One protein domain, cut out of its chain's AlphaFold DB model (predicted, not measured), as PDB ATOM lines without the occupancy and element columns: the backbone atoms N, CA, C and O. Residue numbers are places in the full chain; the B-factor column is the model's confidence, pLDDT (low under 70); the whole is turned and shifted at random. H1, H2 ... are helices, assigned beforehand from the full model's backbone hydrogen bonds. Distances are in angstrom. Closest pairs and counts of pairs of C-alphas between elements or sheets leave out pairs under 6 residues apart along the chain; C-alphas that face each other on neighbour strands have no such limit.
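What this domain is: This is residues 7 to 68 of the 73 residues of an uncharacterized protein of marine sediment metagenome (UniProt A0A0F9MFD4). One long helix, H2, runs along most of a rod, and two shorter helices fold back along it: H1 by its residues 14 to 18, near where H2 begins, and H3 along more of its length. Together they make an up-and-down bundle, each helix running against the one before it, and the turn at residues 45 to 50 sticks out at one end. The printed part has 62 residues with three named helices, in the order H1, H2, H3, and no named strand; the class is all helix. It is only just loose, close to compact, with a radius of gyration of the C-alphas of 13.0 A, and spans 44 by 18 by 13 A.

How they stand to each other: H1, residues 7 to 19, and H2, residues 23 to 45, form a helical hairpin. They touch through residues 14 to 18 of H1 and 23 to 29 of H2 alone, closest at the C-alphas of Ala 17 and Leu 26, 6.3 A apart. They run opposite ways at a shallow tilt of 33 degrees, only just short of steep. H2 and H3, residues 52 to 68, form a second helical hairpin, with 22 pairs of C-alphas within 8 A. Their closest C-alphas, of Leu 26 and Ala 68, are 5.4 A apart, and they run opposite ways at a shallow tilt of 22 degrees. H1 and H3 touch and run the same way at a shallow tilt of 11 degrees; their closest C-alphas, of Ile 14 and Ala 68, are 6.0 A apart. In H1, H2 and H3 every O i to N i+4 pair is within hydrogen-bond range.

Where its parts are: H1 begins at C-alpha 7 (-49.838, -28.438, -54.958) and is 18.4 A long. H2 begins at C-alpha 23 (-43.064, -11.449, -46.855) and is 32.5 A long. H3 is 24.8 A long and ends at C-alpha 68 (-43.014, -20.797, -47.261).

The domain as a whole: The C-alphas farthest apart, of Ser 20 and Ile 48, are 43.9 A apart. The link from H1 to H2 is tight and that from H2 to H3 short. The printed part has no cut, and no printed residue is under pLDDT 70.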
ATOM      1  N   PHE A   7     -51.063 -28.670 -55.730       89.00
ATOM      2  CA  PHE A   7     -49.838 -28.438 -54.958       89.00
ATOM      3  C   PHE A   7     -48.698 -27.822 -55.781       89.00
ATOM      4  O   PHE A   7     -47.916 -27.057 -55.226       89.00
ATOM      5  N   ASN A   8     -48.632 -28.090 -57.091       90.94
ATOM      6  CA  ASN A   8     -47.608 -27.503 -57.957       90.94
ATOM      7  C   ASN A   8     -47.831 -25.997 -58.135       90.94
ATOM      8  O   ASN A   8     -46.903 -25.222 -57.959       90.94
ATOM      9  N   LEU A   9     -49.077 -25.569 -58.371       91.94
ATOM     10  CA  LEU A   9     -49.397 -24.141 -58.486       91.94
ATOM     11  C   LEU A   9     -49.128 -23.385 -57.181       91.94
ATOM     12  O   LEU A   9     -48.640 -22.260 -57.208       91.94
ATOM     13  N   VAL A  10     -49.428 -24.006 -56.036       93.25
ATOM     14  CA  VAL A  10     -49.130 -23.408 -54.725       93.25
ATOM     15  C   VAL A  10     -47.618 -23.294 -54.519       93.25
ATOM     16  O   VAL A  10     -47.149 -22.254 -54.069       93.25
ATOM     17  N   LYS A  11     -46.848 -24.323 -54.896       95.06
ATOM     18  CA  LYS A  11     -45.382 -24.284 -54.852       95.06
ATOM     19  C   LYS A  11     -44.827 -23.126 -55.679       95.06
ATOM     20  O   LYS A  11     -44.053 -22.333 -55.152       95.06
ATOM     21  N   ASP A  12     -45.259 -23.003 -56.932       95.50
ATOM     22  CA  ASP A  12     -44.799 -21.949 -57.840       95.50
ATOM     23  C   ASP A  12     -45.138 -20.554 -57.295       95.50
ATOM     24  O   ASP A  12     -44.320 -19.636 -57.351       95.50
ATOM     25  N   ALA A  13     -46.328 -20.391 -56.707       94.62
ATOM     26  CA  ALA A  13     -46.737 -19.137 -56.086       94.62
ATOM     27  C   ALA A  13     -45.873 -18.775 -54.865       94.62
ATOM     28  O   ALA A  13     -45.475 -17.618 -54.725       94.62
ATOM     29  N   ILE A  14     -45.529 -19.755 -54.022       95.50
ATOM     30  CA  ILE A  14     -44.610 -19.555 -52.894       95.50
ATOM     31  C   ILE A  14     -43.221 -19.175 -53.409       95.50
ATOM     32  O   ILE A  14     -42.647 -18.196 -52.944       95.50
ATOM     33  N   GLU A  15     -42.674 -19.895 -54.391       95.31
ATOM     34  CA  GLU A  15     -41.357 -19.572 -54.951       95.31
ATOM     35  C   GLU A  15     -41.310 -18.163 -55.555       95.31
ATOM     36  O   GLU A  15     -40.337 -17.437 -55.345       95.31
ATOM     37  N   ASN A  16     -42.368 -17.741 -56.248       95.69
ATOM     38  CA  ASN A  16     -42.485 -16.381 -56.773       95.69
ATOM     39  C   ASN A  16     -42.562 -15.334 -55.652       95.69
ATOM     40  O   ASN A  16     -41.905 -14.292 -55.741       95.69
ATOM     41  N   ALA A  17     -43.301 -15.615 -54.575       94.56
ATOM     42  CA  ALA A  17     -43.342 -14.752 -53.396       94.56
ATOM     43  C   ALA A  17     -41.954 -14.628 -52.740       94.56
ATOM     44  O   ALA A  17     -41.536 -13.524 -52.402       94.56
ATOM     45  N   LYS A  18     -41.177 -15.721 -52.664       93.88
ATOM     46  CA  LYS A  18     -39.784 -15.679 -52.182       93.88
ATOM     47  C   LYS A  18     -38.893 -14.838 -53.089       93.88
ATOM     48  O   LYS A  18     -38.193 -13.957 -52.609       93.88
ATOM     49  N   ARG A  19     -38.918 -15.076 -54.405       94.38
ATOM     50  CA  ARG A  19     -38.085 -14.333 -55.373       94.38
ATOM     51  C   ARG A  19     -38.376 -12.830 -55.372       94.38
ATOM     52  O   ARG A  19     -37.472 -12.045 -55.617       94.38
ATOM     53  N   SER A  20     -39.618 -12.442 -55.086       94.81
ATOM     54  CA  SER A  20     -40.038 -11.039 -54.969       94.81
ATOM     55  C   SER A  20     -39.885 -10.453 -53.559       94.81
ATOM     56  O   SER A  20     -40.241  -9.297 -53.351       94.81
ATOM     57  N   ASN A  21     -39.359 -11.226 -52.601       92.69
ATOM     58  CA  ASN A  21     -39.262 -10.864 -51.185       92.69
ATOM     59  C   ASN A  21     -40.604 -10.387 -50.587       92.69
ATOM     60  O   ASN A  21     -40.653  -9.491 -49.743       92.69
ATOM     61  N   ASN A  22     -41.712 -10.973 -51.049       95.06
ATOM     62  CA  ASN A  22     -43.061 -10.649 -50.599       95.06
ATOM     63  C   ASN A  22     -43.384 -11.402 -49.301       95.06
ATOM     64  O   ASN A  22     -44.002 -12.469 -49.310       95.06
ATOM     65  N   LEU A  23     -42.932 -10.839 -48.180       92.12
ATOM     66  CA  LEU A  23     -43.064 -11.449 -46.855       92.12
ATOM     67  C   LEU A  23     -44.524 -11.621 -46.414       92.12
ATOM     68  O   LEU A  23     -44.847 -12.640 -45.813       92.12
ATOM     69  N   GLU A  24     -45.408 -10.680 -46.752       94.38
ATOM     70  CA  GLU A  24     -46.838 -10.763 -46.419       94.38
ATOM     71  C   GLU A  24     -47.492 -11.982 -47.083       94.38
ATOM     72  O   GLU A  24     -48.210 -12.750 -46.444       94.38
ATOM     73  N   MET A  25     -47.191 -12.213 -48.363       93.94
ATOM     74  CA  MET A  25     -47.714 -13.368 -49.087       93.94
ATOM     75  C   MET A  25     -47.135 -14.691 -48.559       93.94
ATOM     76  O   MET A  25     -47.850 -15.694 -48.506       93.94
ATOM     77  N   LEU A  26     -45.866 -14.709 -48.144       94.69
ATOM     78  CA  LEU A  26     -45.251 -15.889 -47.527       94.69
ATOM     79  C   LEU A  26     -45.869 -16.217 -46.167       94.69
ATOM     80  O   LEU A  26     -46.159 -17.388 -45.913       94.69
ATOM     81  N   ASP A  27     -46.122 -15.207 -45.335       94.06
ATOM     82  CA  ASP A  27     -46.801 -15.375 -44.049       94.06
ATOM     83  C   ASP A  27     -48.234 -15.891 -44.246       94.06
ATOM     84  O   ASP A  27     -48.643 -16.874 -43.625       94.06
ATOM     85  N   HIS A  28     -48.958 -15.330 -45.221       94.56
ATOM     86  CA  HIS A  28     -50.290 -15.797 -45.599       94.56
ATOM     87  C   HIS A  28     -50.304 -17.279 -46.013       94.56
ATOM     88  O   HIS A  28     -51.132 -18.058 -45.527       94.56
ATOM     89  N   TYR A  29     -49.370 -17.708 -46.872       94.44
ATOM     90  CA  TYR A  29     -49.242 -19.124 -47.231       94.44
ATOM     91  C   TYR A  29     -48.845 -19.989 -46.032       94.44
ATOM     92  O   TYR A  29     -49.402 -21.075 -45.860       94.44
ATOM     93  N   GLY A  30     -47.924 -19.512 -45.190       95.00
ATOM     94  CA  GLY A  30     -47.524 -20.179 -43.953       95.00
ATOM     95  C   GLY A  30     -48.721 -20.455 -43.042       95.00
ATOM     96  O   GLY A  30     -48.915 -21.597 -42.616       95.00
ATOM     97  N   HIS A  31     -49.575 -19.451 -42.826       95.06
ATOM     98  CA  HIS A  31     -50.797 -19.574 -42.035       95.06
ATOM     99  C   HIS A  31     -51.733 -20.648 -42.604       95.06
ATOM    100  O   HIS A  31     -52.037 -21.622 -41.912       95.06
ATOM    101  N   ILE A  32     -52.125 -20.537 -43.879       94.56
ATOM    102  CA  ILE A  32     -53.053 -21.487 -44.521       94.56
ATOM    103  C   ILE A  32     -52.512 -22.921 -44.456       94.56
ATOM    104  O   ILE A  32     -53.231 -23.861 -44.107       94.56
ATOM    105  N   LEU A  33     -51.234 -23.116 -44.783       95.69
ATOM    106  CA  LEU A  33     -50.618 -24.442 -44.781       95.69
ATOM    107  C   LEU A  33     -50.531 -25.019 -43.363       95.69
ATOM    108  O   LEU A  33     -50.718 -26.226 -43.190       95.69
ATOM    109  N   SER A  34     -50.321 -24.183 -42.341       96.00
ATOM    110  CA  SER A  34     -50.341 -24.613 -40.939       96.00
ATOM    111  C   SER A  34     -51.720 -25.129 -40.505       96.00
ATOM    112  O   SER A  34     -51.811 -26.163 -39.832       96.00
ATOM    113  N   GLU A  35     -52.803 -24.491 -40.959       96.56
ATOM    114  CA  GLU A  35     -54.172 -24.932 -40.682       96.56
ATOM    115  C   GLU A  35     -54.473 -26.269 -41.366       96.56
ATOM    116  O   GLU A  35     -55.020 -27.185 -40.743       96.56
ATOM    117  N   ILE A  36     -54.049 -26.429 -42.623       94.69
ATOM    118  CA  ILE A  36     -54.201 -27.691 -43.357       94.69
ATOM    119  C   ILE A  36     -53.395 -28.809 -42.680       94.69
ATOM    120  O   ILE A  36     -53.912 -29.919 -42.524       94.69
ATOM    121  N   LEU A  37     -52.166 -28.538 -42.225       95.62
ATOM    122  CA  LEU A  37     -51.362 -29.497 -41.458       95.62
ATOM    123  C   LEU A  37     -52.075 -29.932 -40.179       95.62
ATOM    124  O   LEU A  37     -52.152 -31.131 -39.897       95.62
ATOM    125  N   ARG A  38     -52.610 -28.975 -39.415       96.31
ATOM    126  CA  ARG A  38     -53.353 -29.251 -38.182       96.31
ATOM    127  C   ARG A  38     -54.575 -30.122 -38.460       96.31
ATOM    128  O   ARG A  38     -54.749 -31.144 -37.801       96.31
ATOM    129  N   ASN A  39     -55.381 -29.759 -39.453       95.12
ATOM    130  CA  ASN A  39     -56.592 -30.498 -39.801       95.12
ATOM    131  C   ASN A  39     -56.267 -31.909 -40.305       95.12
ATOM    132  O   ASN A  39     -56.880 -32.873 -39.857       95.12
ATOM    133  N   THR A  40     -55.246 -32.056 -41.153       93.62
ATOM    134  CA  THR A  40     -54.803 -33.367 -41.654       93.62
ATOM    135  C   THR A  40     -54.308 -34.258 -40.513       93.62
ATOM    136  O   THR A  40     -54.653 -35.437 -40.457       93.62
ATOM    137  N   ARG A  41     -53.557 -33.701 -39.550       94.12
ATOM    138  CA  ARG A  41     -53.145 -34.436 -38.341       94.12
ATOM    139  C   ARG A  41     -54.346 -34.899 -37.524       94.12
ATOM    140  O   ARG A  41     -54.384 -36.065 -37.152       94.12
ATOM    141  N   LEU A  42     -55.332 -34.031 -37.294       95.38
ATOM    142  CA  LEU A  42     -56.556 -34.403 -36.576       95.38
ATOM    143  C   LEU A  42     -57.325 -35.518 -37.297       95.38
ATOM    144  O   LEU A  42     -57.787 -36.447 -36.643       95.38
ATOM    145  N   MET A  43     -57.416 -35.473 -38.630       92.00
ATOM    146  CA  MET A  43     -58.043 -36.543 -39.416       92.00
ATOM    147  C   MET A  43     -57.313 -37.878 -39.249       92.00
ATOM    148  O   MET A  43     -57.967 -38.900 -39.063       92.00
ATOM    149  N   ILE A  44     -55.975 -37.878 -39.266       92.75
ATOM    150  CA  ILE A  44     -55.172 -39.086 -39.031       92.75
ATOM    151  C   ILE A  44     -55.393 -39.603 -37.607       92.75
ATOM    152  O   ILE A  44     -55.702 -40.774 -37.432       92.75
ATOM    153  N   THR A  45     -55.274 -38.741 -36.596       94.06
ATOM    154  CA  THR A  45     -55.398 -39.128 -35.183       94.06
ATOM    155  C   THR A  45     -56.790 -39.653 -34.835       94.06
ATOM    156  O   THR A  45     -56.902 -40.596 -34.060       94.06
ATOM    157  N   ASN A  46     -57.846 -39.084 -35.421       93.38
ATOM    158  CA  ASN A  46     -59.227 -39.499 -35.162       93.38
ATOM    159  C   ASN A  46     -59.668 -40.707 -36.006       93.38
ATOM    160  O   ASN A  46     -60.789 -41.189 -35.843       93.38
ATOM    161  N   SER A  47     -58.823 -41.194 -36.918       90.94
ATOM    162  CA  SER A  47     -59.126 -42.359 -37.748       90.94
ATOM    163  C   SER A  47     -58.651 -43.644 -37.072       90.94
ATOM    164  O   SER A  47     -57.476 -43.775 -36.749       90.94
ATOM    165  N   ILE A  48     -59.543 -44.631 -36.937       87.69
ATOM    166  CA  ILE A  48     -59.195 -45.972 -36.424       87.69
ATOM    167  C   ILE A  48     -58.183 -46.660 -37.358       87.69
ATOM    168  O   ILE A  48     -57.243 -47.303 -36.900       87.69
ATOM    169  N   ILE A  49     -58.360 -46.493 -38.675       91.38
ATOM    170  CA  ILE A  49     -57.417 -46.912 -39.718       91.38
ATOM    171  C   ILE A  49     -57.243 -45.719 -40.670       91.38
ATOM    172  O   ILE A  49     -58.102 -45.491 -41.526       91.38
ATOM    173  N   PRO A  50     -56.185 -44.908 -40.514       87.31
ATOM    174  CA  PRO A  50     -55.979 -43.733 -41.351       87.31
ATOM    175  C   PRO A  50     -55.690 -44.116 -42.808       87.31
ATOM    176  O   PRO A  50     -54.903 -45.021 -43.086       87.31
ATOM    177  N   SER A  51     -56.302 -43.401 -43.754       91.62
ATOM    178  CA  SER A  51     -56.049 -43.609 -45.185       91.62
ATOM    179  C   SER A  51     -54.623 -43.197 -45.564       91.62
ATOM    180  O   SER A  51     -54.135 -42.160 -45.115       91.62
ATOM    181  N   HIS A  52     -53.990 -43.945 -46.477       90.75
ATOM    182  CA  HIS A  52     -52.696 -43.575 -47.070       90.75
ATOM    183  C   HIS A  52     -52.705 -42.147 -47.644       90.75
ATOM    184  O   HIS A  52     -51.760 -41.386 -47.448       90.75
ATOM    185  N   SER A  53     -53.827 -41.744 -48.251       89.81
ATOM    186  CA  SER A  53     -54.015 -40.405 -48.823       89.81
ATOM    187  C   SER A  53     -53.858 -39.265 -47.805       89.81
ATOM    188  O   SER A  53     -53.420 -38.173 -48.169       89.81
ATOM    189  N   TYR A  54     -54.148 -39.499 -46.519       90.94
ATOM    190  CA  TYR A  54     -53.942 -38.494 -45.473       90.94
ATOM    191  C   TYR A  54     -52.458 -38.285 -45.170       90.94
ATOM    192  O   TYR A  54     -52.037 -37.158 -44.918       90.94
ATOM    193  N   TYR A  55     -51.645 -39.340 -45.249       92.62
ATOM    194  CA  TYR A  55     -50.195 -39.234 -45.090       92.62
ATOM    195  C   TYR A  55     -49.526 -38.589 -46.308       92.62
ATOM    196  O   TYR A  55     -48.601 -37.790 -46.144       92.62
ATOM    197  N   GLU A  56     -50.017 -38.869 -47.520       93.12
ATOM    198  CA  GLU A  56     -49.577 -38.167 -48.732       93.12
ATOM    199  C   GLU A  56     -49.889 -36.668 -48.648       93.12
ATOM    200  O   GLU A  56     -49.024 -35.833 -48.922       93.12
ATOM    201  N   LEU A  57     -51.108 -36.319 -48.217       92.69
ATOM    202  CA  LEU A  57     -51.516 -34.935 -47.989       92.69
ATOM    203  C   LEU A  57     -50.630 -34.266 -46.932       92.69
ATOM    204  O   LEU A  57     -50.109 -33.178 -47.168       92.69
ATOM    205  N   LEU A  58     -50.411 -34.932 -45.795       94.38
ATOM    206  CA  LEU A  58     -49.565 -34.424 -44.717       94.38
ATOM    207  C   LEU A  58     -48.144 -34.125 -45.210       94.38
ATOM    208  O   LEU A  58     -47.591 -33.076 -44.883       94.38
ATOM    209  N   THR A  59     -47.573 -35.029 -46.007       94.81
ATOM    210  CA  THR A  59     -46.226 -34.880 -46.573       94.81
ATOM    211  C   THR A  59     -46.153 -33.675 -47.507       94.81
ATOM    212  O   THR A  59     -45.343 -32.779 -47.276       94.81
ATOM    213  N   LYS A  60     -47.059 -33.580 -48.489       94.44
ATOM    214  CA  LYS A  60     -47.071 -32.477 -49.467       94.44
ATOM    215  C   LYS A  60     -47.278 -31.113 -48.814       94.44
ATOM    216  O   LYS A  60     -46.587 -30.152 -49.138       94.44
ATOM    217  N   VAL A  61     -48.213 -31.010 -47.869       95.06
ATOM    218  CA  VAL A  61     -48.488 -29.739 -47.179       95.06
ATOM    219  C   VAL A  61     -47.303 -29.349 -46.293       95.06
ATOM    220  O   VAL A  61     -46.959 -28.171 -46.223       95.06
ATOM    221  N   LYS A  62     -46.628 -30.319 -45.661       95.69
ATOM    222  CA  LYS A  62     -45.427 -30.061 -44.853       95.69
ATOM    223  C   LYS A  62     -44.292 -29.499 -45.705       95.69
ATOM    224  O   LYS A  62     -43.644 -28.550 -45.275       95.69
ATOM    225  N   GLU A  63     -44.059 -30.062 -46.887       95.69
ATOM    226  CA  GLU A  63     -43.043 -29.568 -47.824       95.69
ATOM    227  C   GLU A  63     -43.304 -28.113 -48.222       95.69
ATOM    228  O   GLU A  63     -42.407 -27.276 -48.127       95.69
ATOM    229  N   LEU A  64     -44.549 -27.787 -48.586       95.50
ATOM    230  CA  LEU A  64     -44.934 -26.416 -48.922       95.50
ATOM    231  C   LEU A  64     -44.821 -25.468 -47.725       95.50
ATOM    232  O   LEU A  64     -44.365 -24.339 -47.882       95.50
ATOM    233  N   TYR A  65     -45.215 -25.918 -46.531       95.81
ATOM    234  CA  TYR A  65     -45.133 -25.106 -45.319       95.81
ATOM    235  C   TYR A  65     -43.682 -24.721 -45.028       95.81
ATOM    236  O   TYR A  65     -43.380 -23.543 -44.861       95.81
ATOM    237  N   VAL A  66     -42.768 -25.697 -45.056       95.50
ATOM    238  CA  VAL A  66     -41.328 -25.457 -44.873       95.50
ATOM    239  C   VAL A  66     -40.778 -24.533 -45.962       95.50
ATOM    240  O   VAL A  66     -39.971 -23.649 -45.672       95.50
ATOM    241  N   LEU A  67     -41.222 -24.692 -47.212       94.62
ATOM    242  CA  LEU A  67     -40.827 -23.800 -48.299       94.62
ATOM    243  C   LEU A  67     -41.247 -22.346 -48.032       94.62
ATOM    244  O   LEU A  67     -40.431 -21.448 -48.244       94.62
ATOM    245  N   ALA A  68     -42.472 -22.126 -47.545       93.25
ATOM    246  CA  ALA A  68     -43.014 -20.797 -47.261       93.25
ATOM    247  C   ALA A  68     -42.297 -20.098 -46.097       93.25
ATOM    248  O   ALA A  68     -41.974 -18.920 -46.211       93.25
TER     249      ALA A  68